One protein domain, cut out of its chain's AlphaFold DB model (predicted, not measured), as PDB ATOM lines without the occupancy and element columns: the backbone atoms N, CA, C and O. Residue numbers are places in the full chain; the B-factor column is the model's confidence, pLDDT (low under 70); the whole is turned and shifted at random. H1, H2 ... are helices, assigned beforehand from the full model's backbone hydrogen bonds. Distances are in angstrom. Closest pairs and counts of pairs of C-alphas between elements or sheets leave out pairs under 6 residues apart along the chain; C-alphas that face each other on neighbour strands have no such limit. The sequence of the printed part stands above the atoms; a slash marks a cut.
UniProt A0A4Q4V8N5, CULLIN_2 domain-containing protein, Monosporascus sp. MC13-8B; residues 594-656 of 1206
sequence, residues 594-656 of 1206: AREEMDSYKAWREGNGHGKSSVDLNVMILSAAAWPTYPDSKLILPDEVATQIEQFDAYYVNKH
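AT A GLANCE: This is residues 594 to 656 of the 1206 residues of the protein "CULLIN_2 domain-containing protein" of Monosporascus sp. MC13-8B (UniProt A0A4Q4V8N5). Two helices come close nearly at right angles, the later part of H2 near the middle of H1, and a long link joins them. Its far part, residues 623 to 638, sticks out in a wide arc together with residue 639 of H2. The printed part has 63 residues with two named helices, H1 then H2, and no named strand; the class is all helix, though under half of the residues, 31, are in named elements. It is only just loose, close to compact, with a radius of gyration of the C-alphas of 13.2 A and spans of 37 by 27 by 18 A.

HOW THE PARTS SIT: H1, residues 594 to 607, and H2, residues 639 to 655, are close but not clearly touching, with 2 pairs of C-alphas within 8 A. Their closest C-alphas, of Tyr 601 and Tyr 651, are 7.5 A apart. Their lines are about perpendicular, at 79 degrees. In H1 every O i to N i+4 pair is within hydrogen-bond range, in H2 12 of 13.

IN THESE COORDINATES: H1 begins at C-alpha 594 (-29.729, 3.863, -42.791) and is 19.8 A long from first to last C-alpha. H2 is 24.5 A long and ends at C-alpha 655 (-17.123, -1.265, -41.286).

THE WHOLE: The C-alphas farthest apart, of Gly 609 and Pro 628, are 37.2 A apart. The printed part has no cut; the link from H1 to H2, 31 residues, is long. Residues 609 to 613 have pLDDT under 70.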
ATOM      1  N   ALA A 594     -30.223   2.738 -43.580       90.75
ATOM      2  CA  ALA A 594     -29.729   3.863 -42.791       90.75
ATOM      3  C   ALA A 594     -30.168   3.809 -41.316       90.75
ATOM      4  O   ALA A 594     -29.413   4.235 -40.449       90.75
ATOM      5  N   ARG A 595     -31.365   3.283 -41.017       90.06
ATOM      6  CA  ARG A 595     -31.826   3.105 -39.629       90.06
ATOM      7  C   ARG A 595     -31.063   1.981 -38.935       90.06
ATOM      8  O   ARG A 595     -30.548   2.197 -37.846       90.06
ATOM      9  N   GLU A 596     -30.922   0.839 -39.601       92.44
ATOM     10  CA  GLU A 596     -30.148  -0.308 -39.106       92.44
ATOM     11  C   GLU A 596     -28.670   0.053 -38.858       92.44
ATOM     12  O   GLU A 596     -28.116  -0.252 -37.802       92.44
ATOM     13  N   GLU A 597     -28.047   0.790 -39.780       92.50
ATOM     14  CA  GLU A 597     -26.688   1.318 -39.625       92.50
ATOM     15  C   GLU A 597     -26.572   2.322 -38.470       92.50
ATOM     16  O   GLU A 597     -25.605   2.281 -37.709       92.50
ATOM     17  N   MET A 598     -27.567   3.192 -38.285       91.81
ATOM     18  CA  MET A 598     -27.572   4.161 -37.189       91.81
ATOM     19  C   MET A 598     -27.735   3.490 -35.816       91.81
ATOM     20  O   MET A 598     -27.084   3.897 -34.851       91.81
ATOM     21  N   ASP A 599     -28.556   2.445 -35.720       91.38
ATOM     22  CA  ASP A 599     -28.706   1.647 -34.499       91.38
ATOM     23  C   ASP A 599     -27.431   0.826 -34.217       91.38
ATOM     24  O   ASP A 599     -26.962   0.776 -33.077       91.38
ATOM     25  N   SER A 600     -26.787   0.288 -35.261       91.88
ATOM     26  CA  SER A 600     -25.471  -0.367 -35.176       91.88
ATOM     27  C   SER A 600     -24.370   0.589 -34.686       91.88
ATOM     28  O   SER A 600     -23.553   0.210 -33.843       91.88
ATOM     29  N   TYR A 601     -24.363   1.843 -35.148       90.62
ATOM     30  CA  TYR A 601     -23.432   2.879 -34.688       90.62
ATOM     31  C   TYR A 601     -23.688   3.293 -33.230       90.62
ATOM     32  O   TYR A 601     -22.734   3.462 -32.470       90.62
ATOM     33  N   LYS A 602     -24.953   3.411 -32.799       88.62
ATOM     34  CA  LYS A 602     -25.293   3.690 -31.388       88.62
ATOM     35  C   LYS A 602     -24.790   2.586 -30.460       88.62
ATOM     36  O   LYS A 602     -24.091   2.894 -29.497       88.62
ATOM     37  N   ALA A 603     -25.049   1.322 -30.798       88.62
ATOM     38  CA  ALA A 603     -24.544   0.180 -30.036       88.62
ATOM     39  C   ALA A 603     -23.002   0.148 -29.981       88.62
ATOM     40  O   ALA A 603     -22.420  -0.105 -28.927       88.62
ATOM     41  N   TRP A 604     -22.326   0.467 -31.092       89.19
ATOM     42  CA  TRP A 604     -20.862   0.571 -31.139       89.19
ATOM     43  C   TRP A 604     -20.313   1.698 -30.247       89.19
ATOM     44  O   TRP A 604     -19.335   1.490 -29.531       89.19
ATOM     45  N   ARG A 605     -20.956   2.875 -30.229       84.56
ATOM     46  CA  ARG A 605     -20.567   3.989 -29.343       84.56
ATOM     47  C   ARG A 605     -20.693   3.634 -27.868       84.56
ATOM     48  O   ARG A 605     -19.776   3.922 -27.102       84.56
ATOM     49  N   GLU A 606     -21.814   3.021 -27.491       83.19
ATOM     50  CA  GLU A 606     -22.070   2.577 -26.118       83.19
ATOM     51  C   GLU A 606     -21.050   1.512 -25.687       83.19
ATOM     52  O   GLU A 606     -20.494   1.608 -24.592       83.19
ATOM     53  N   GLY A 607     -20.717   0.562 -26.571       80.19
ATOM     54  CA  GLY A 607     -19.692  -0.459 -26.328       80.19
ATOM     55  C   GLY A 607     -18.263   0.084 -26.191       80.19
ATOM     56  O   GLY A 607     -17.495  -0.423 -25.378       80.19
ATOM     57  N   ASN A 608     -17.910   1.144 -26.925       78.88
ATOM     58  CA  ASN A 608     -16.577   1.763 -26.882       78.88
ATOM     59  C   ASN A 608     -16.388   2.794 -25.749       78.88
ATOM     60  O   ASN A 608     -15.374   3.490 -25.714       78.88
ATOM     61  N   GLY A 609     -17.346   2.932 -24.826       66.06
ATOM     62  CA  GLY A 609     -17.235   3.863 -23.695       66.06
ATOM     63  C   GLY A 609     -17.344   5.347 -24.074       66.06
ATOM     64  O   GLY A 609     -17.114   6.218 -23.232       66.06
ATOM     65  N   HIS A 610     -17.736   5.666 -25.312       68.38
ATOM     66  CA  HIS A 610     -18.071   7.031 -25.705       68.38
ATOM     67  C   HIS A 610     -19.437   7.401 -25.118       68.38
ATOM     68  O   HIS A 610     -20.481   7.089 -25.692       68.38
ATOM     69  N   GLY A 611     -19.422   8.077 -23.965       61.62
ATOM     70  CA  GLY A 611     -20.629   8.539 -23.276       61.62
ATOM     71  C   GLY A 611     -21.538   9.433 -24.133       61.62
ATOM     72  O   GLY A 611     -21.177   9.879 -25.226       61.62
ATOM     73  N   LYS A 612     -22.744   9.719 -23.618       64.06
ATOM     74  CA  LYS A 612     -23.722  10.589 -24.294       64.06
ATOM     75  C   LYS A 612     -23.100  11.947 -24.634       64.06
ATOM     76  O   LYS A 612     -22.791  12.730 -23.742       64.06
ATOM     77  N   SER A 613     -22.959  12.205 -25.933       67.69
ATOM     78  CA  SER A 613     -22.548  13.501 -26.473       67.69
ATOM     79  C   SER A 613     -23.585  14.583 -26.159       67.69
ATOM     80  O   SER A 613     -24.767  14.289 -25.967       67.69
ATOM     81  N   SER A 614     -23.151  15.845 -26.154       72.00
ATOM     82  CA  SER A 614     -24.038  17.014 -26.130       72.00
ATOM     83  C   SER A 614     -24.916  17.112 -27.385       72.00
ATOM     84  O   SER A 614     -26.007  17.682 -27.327       72.00
ATOM     85  N   VAL A 615     -24.464  16.530 -28.503       81.62
ATOM     86  CA  VAL A 615     -25.151  16.518 -29.801       81.62
ATOM     87  C   VAL A 615     -25.619  15.100 -30.141       81.62
ATOM     88  O   VAL A 615     -24.808  14.185 -30.281       81.62
ATOM     89  N   ASP A 616     -26.933  14.932 -30.317       84.94
ATOM     90  CA  ASP A 616     -27.544  13.709 -30.853       84.94
ATOM     91  C   ASP A 616     -27.444  13.719 -32.387       84.94
ATOM     92  O   ASP A 616     -28.174  14.444 -33.070       84.94
ATOM     93  N   LEU A 617     -26.485  12.964 -32.925       87.69
ATOM     94  CA  LEU A 617     -26.272  12.812 -34.361       87.69
ATOM     95  C   LEU A 617     -27.151  11.676 -34.896       87.69
ATOM     96  O   LEU A 617     -27.107  10.566 -34.377       87.69
ATOM     97  N   ASN A 618     -27.884  11.931 -35.980       89.31
ATOM     98  CA  ASN A 618     -28.605  10.919 -36.750       89.31
ATOM     99  C   ASN A 618     -28.199  11.033 -38.226       89.31
ATOM    100  O   ASN A 618     -28.332  12.111 -38.809       89.31
ATOM    101  N   VAL A 619     -27.696   9.950 -38.821       90.69
ATOM    102  CA  VAL A 619     -27.118   9.951 -40.174       90.69
ATOM    103  C   VAL A 619     -27.975   9.109 -41.111       90.69
ATOM    104  O   VAL A 619     -28.328   7.979 -40.792       90.69
ATOM    105  N   MET A 620     -28.274   9.640 -42.298       89.69
ATOM    106  CA  MET A 620     -28.893   8.871 -43.376       89.69
ATOM    107  C   MET A 620     -27.898   8.667 -44.514       89.69
ATOM    108  O   MET A 620     -27.507   9.621 -45.186       89.69
ATOM    109  N   ILE A 621     -27.487   7.416 -44.716       91.50
ATOM    110  CA  ILE A 621     -26.580   7.003 -45.791       91.50
ATOM    111  C   ILE A 621     -27.409   6.765 -47.057       91.50
ATOM    112  O   ILE A 621     -28.341   5.964 -47.044       91.50
ATOM    113  N   LEU A 622     -27.076   7.462 -48.145       91.75
ATOM    114  CA  LEU A 622     -27.844   7.466 -49.395       91.75
ATOM    115  C   LEU A 622     -26.973   6.981 -50.562       91.75
ATOM    116  O   LEU A 622     -25.817   7.393 -50.690       91.75
ATOM    117  N   SER A 623     -27.517   6.151 -51.452       91.25
ATOM    118  CA  SER A 623     -26.794   5.696 -52.644       91.25
ATOM    119  C   SER A 623     -26.799   6.765 -53.751       91.25
ATOM    120  O   SER A 623     -27.836   7.131 -54.302       91.25
ATOM    121  N   ALA A 624     -25.618   7.266 -54.126       87.31
ATOM    122  CA  ALA A 624     -25.486   8.418 -55.032       87.31
ATOM    123  C   ALA A 624     -26.128   8.239 -56.428       87.31
ATOM    124  O   ALA A 624     -26.428   9.230 -57.087       87.31
ATOM    125  N   ALA A 625     -26.348   6.998 -56.878       86.38
ATOM    126  CA  ALA A 625     -27.013   6.696 -58.148       86.38
ATOM    127  C   ALA A 625     -28.554   6.728 -58.057       86.38
ATOM    128  O   ALA A 625     -29.220   7.136 -59.009       86.38
ATOM    129  N   ALA A 626     -29.134   6.305 -56.928       87.12
ATOM    130  CA  ALA A 626     -30.586   6.212 -56.784       87.12
ATOM    131  C   ALA A 626     -31.232   7.561 -56.457       87.12
ATOM    132  O   ALA A 626     -32.351   7.808 -56.892       87.12
ATOM    133  N   TRP A 627     -30.539   8.446 -55.739       90.12
ATOM    134  CA  TRP A 627     -31.073   9.729 -55.269       90.12
ATOM    135  C   TRP A 627     -30.872  10.875 -56.286       90.12
ATOM    136  O   TRP A 627     -30.124  10.723 -57.255       90.12
ATOM    137  N   PRO A 628     -31.558  12.026 -56.130       87.25
ATOM    138  CA  PRO A 628     -31.245  13.237 -56.890       87.25
ATOM    139  C   PRO A 628     -29.810  13.729 -56.643       87.25
ATOM    140  O   PRO A 628     -29.205  13.456 -55.606       87.25
ATOM    141  N   THR A 629     -29.265  14.486 -57.594       82.81
ATOM    142  CA  THR A 629     -27.936  15.098 -57.460       82.81
ATOM    143  C   THR A 629     -28.063  16.441 -56.750       82.81
ATOM    144  O   THR A 629     -28.755  17.324 -57.245       82.81
ATOM    145  N   TYR A 630     -27.378  16.604 -55.618       80.94
ATOM    146  CA  TYR A 630     -27.404  17.834 -54.822       80.94
ATOM    147  C   TYR A 630     -26.064  18.579 -54.908       80.94
ATOM    148  O   TYR A 630     -25.019  17.918 -54.829       80.94
ATOM    149  N   PRO A 631     -26.067  19.920 -55.037       77.88
ATOM    150  CA  PRO A 631     -24.842  20.712 -55.090       77.88
ATOM    151  C   PRO A 631     -24.056  20.631 -53.774       77.88
ATOM    152  O   PRO A 631     -24.628  20.443 -52.697       77.88
ATOM    153  N   ASP A 632     -22.734  20.769 -53.877       77.94
ATOM    154  CA  ASP A 632     -21.822  20.832 -52.733       77.94
ATOM    155  C   ASP A 632     -21.615  22.282 -52.289       77.94
ATOM    156  O   ASP A 632     -20.787  23.007 -52.842       77.94
ATOM    157  N   SER A 633     -22.362  22.705 -51.270       76.25
ATOM    158  CA  SER A 633     -22.155  24.000 -50.615       76.25
ATOM    159  C   SER A 633     -21.125  23.861 -49.495       76.25
ATOM    160  O   SER A 633     -21.287  23.040 -48.589       76.25
ATOM    161  N   LYS A 634     -20.081  24.693 -49.529       78.81
ATOM    162  CA  LYS A 634     -19.098  24.795 -48.444       78.81
ATOM    163  C   LYS A 634     -19.774  25.439 -47.231       78.81
ATOM    164  O   LYS A 634     -20.278  26.550 -47.335       78.81
ATOM    165  N   LEU A 635     -19.792  24.738 -46.102       85.94
ATOM    166  CA  LEU A 635     -20.376  25.204 -44.846       85.94
ATOM    167  C   LEU A 635     -19.329  25.063 -43.743       85.94
ATOM    168  O   LEU A 635     -18.740  23.994 -43.592       85.94
ATOM    169  N   ILE A 636     -19.107  26.126 -42.977       88.06
ATOM    170  CA  ILE A 636     -18.267  26.082 -41.779       88.06
ATOM    171  C   ILE A 636     -19.141  25.539 -40.644       88.06
ATOM    172  O   ILE A 636     -20.125  26.161 -40.244       88.06
ATOM    173  N   LEU A 637     -18.824  24.332 -40.180       87.06
ATOM    174  CA  LEU A 637     -19.543  23.660 -39.100       87.06
ATOM    175  C   LEU A 637     -18.967  24.058 -37.731       87.06
ATOM    176  O   LEU A 637     -17.764  24.290 -37.642       87.06
ATOM    177  N   PRO A 638     -19.776  24.075 -36.655       86.50
ATOM    178  CA  PRO A 638     -19.256  24.156 -35.293       86.50
ATOM    179  C   PRO A 638     -18.416  22.919 -34.952       86.50
ATOM    180  O   PRO A 638     -18.813  21.799 -35.291       86.50
ATOM    181  N   ASP A 639     -17.315  23.113 -34.224       85.31
ATOM    182  CA  ASP A 639     -16.339  22.064 -33.876       85.31
ATOM    183  C   ASP A 639     -16.997  20.826 -33.237       85.31
ATOM    184  O   ASP A 639     -16.713  19.689 -33.607       85.31
ATOM    185  N   GLU A 640     -17.968  21.051 -32.348       84.25
ATOM    186  CA  GLU A 640     -18.764  20.017 -31.670       84.25
ATOM    187  C   GLU A 640     -19.477  19.068 -32.651       84.25
ATOM    188  O   GLU A 640     -19.598  17.869 -32.395       84.25
ATOM    189  N   VAL A 641     -19.945  19.595 -33.788       87.31
ATOM    190  CA  VAL A 641     -20.615  18.824 -34.845       87.31
ATOM    191  C   VAL A 641     -19.584  18.142 -35.743       87.31
ATOM    192  O   VAL A 641     -19.776  16.980 -36.107       87.31
ATOM    193  N   ALA A 642     -18.480  18.825 -36.059       88.00
ATOM    194  CA  ALA A 642     -17.386  18.271 -36.854       88.00
ATOM    195  C   ALA A 642     -16.787  17.016 -36.194       88.00
ATOM    196  O   ALA A 642     -16.710  15.968 -36.834       88.00
ATOM    197  N   THR A 643     -16.505  17.056 -34.886       89.25
ATOM    198  CA  THR A 643     -16.002  15.890 -34.136       89.25
ATOM    199  C   THR A 643     -16.970  14.698 -34.170       89.25
ATOM    200  O   THR A 643     -16.535  13.548 -34.200       89.25
ATOM    201  N   GLN A 644     -18.291  14.924 -34.169       87.94
ATOM    202  CA  GLN A 644     -19.266  13.827 -34.286       87.94
ATOM    203  C   GLN A 644     -19.327  13.239 -35.705       87.94
ATOM    204  O   GLN A 644     -19.513  12.030 -35.846       87.94
ATOM    205  N   ILE A 645     -19.129  14.063 -36.737       90.19
ATOM    206  CA  ILE A 645     -19.024  13.616 -38.133       90.19
ATOM    207  C   ILE A 645     -17.767  12.761 -38.337       90.19
ATOM    208  O   ILE A 645     -17.873  11.649 -38.846       90.19
ATOM    209  N   GLU A 646     -16.605  13.212 -37.859       90.06
ATOM    210  CA  GLU A 646     -15.342  12.462 -37.950       90.06
ATOM    211  C   GLU A 646     -15.422  11.099 -37.241       90.06
ATOM    212  O   GLU A 646     -14.968  10.086 -37.775       90.06
ATOM    213  N   GLN A 647     -16.068  11.041 -36.069       88.81
ATOM    214  CA  GLN A 647     -16.332   9.783 -35.356       88.81
ATOM    215  C   GLN A 647     -17.223   8.820 -36.157       88.81
ATOM    216  O   GLN A 647     -17.041   7.605 -36.069       88.81
ATOM    217  N   PHE A 648     -18.192   9.335 -36.920       91.06
ATOM    218  CA  PHE A 648     -19.038   8.510 -37.784       91.06
ATOM    219  C   PHE A 648     -18.296   8.043 -39.043       91.06
ATOM    220  O   PHE A 648     -18.379   6.866 -39.395       91.06
ATOM    221  N   ASP A 649     -17.525   8.922 -39.689       91.38
ATOM    222  CA  ASP A 649     -16.725   8.580 -40.871       91.38
ATOM    223  C   ASP A 649     -15.690   7.489 -40.542       91.38
ATOM    224  O   ASP A 649     -15.570   6.511 -41.284       91.38
ATOM    225  N   ALA A 650     -15.013   7.585 -39.392       89.81
ATOM    226  CA  ALA A 650     -14.081   6.562 -38.914       89.81
ATOM    227  C   ALA A 650     -14.764   5.200 -38.672       89.81
ATOM    228  O   ALA A 650     -14.238   4.162 -39.084       89.81
ATOM    229  N   TYR A 651     -15.953   5.191 -38.055       91.12
ATOM    230  CA  TYR A 651     -16.762   3.978 -37.886       91.12
ATOM    231  C   TYR A 651     -17.154   3.363 -39.239       91.12
ATOM    232  O   TYR A 651     -16.947   2.168 -39.466       91.12
ATOM    233  N   TYR A 652     -17.688   4.174 -40.154       91.50
ATOM    234  CA  TYR A 652     -18.243   3.688 -41.414       91.50
ATOM    235  C   TYR A 652     -17.160   3.169 -42.370       91.50
ATOM    236  O   TYR A 652     -17.355   2.128 -42.995       91.50
ATOM    237  N   VAL A 653     -16.001   3.833 -42.454       89.94
ATOM    238  CA  VAL A 653     -14.862   3.368 -43.272       89.94
ATOM    239  C   VAL A 653     -14.276   2.060 -42.730       89.94
ATOM    240  O   VAL A 653     -13.915   1.187 -43.519       89.94
ATOM    241  N   ASN A 654     -14.233   1.883 -41.406       89.44
ATOM    242  CA  ASN A 654     -13.782   0.636 -40.782       89.44
ATOM    243  C   ASN A 654     -14.762  -0.529 -41.043       89.44
ATOM    244  O   ASN A 654     -14.342  -1.650 -41.320       89.44
ATOM    245  N   LYS A 655     -16.076  -0.263 -41.012       91.12
ATOM    246  CA  LYS A 655     -17.123  -1.265 -41.286       91.12
ATOM    247  C   LYS A 655     -17.288  -1.588 -42.779       91.12
ATOM    248  O   LYS A 655     -17.619  -2.721 -43.127       91.12
ATOM    249  N   HIS A 656     -17.061  -0.621 -43.670       89.44
ATOM    250  CA  HIS A 656     -17.280  -0.757 -45.114       89.44
ATOM    251  C   HIS A 656     -16.063  -0.329 -45.941       89.44
ATOM    252  O   HIS A 656     -15.966   0.800 -46.430       89.44
TER     253      HIS A 656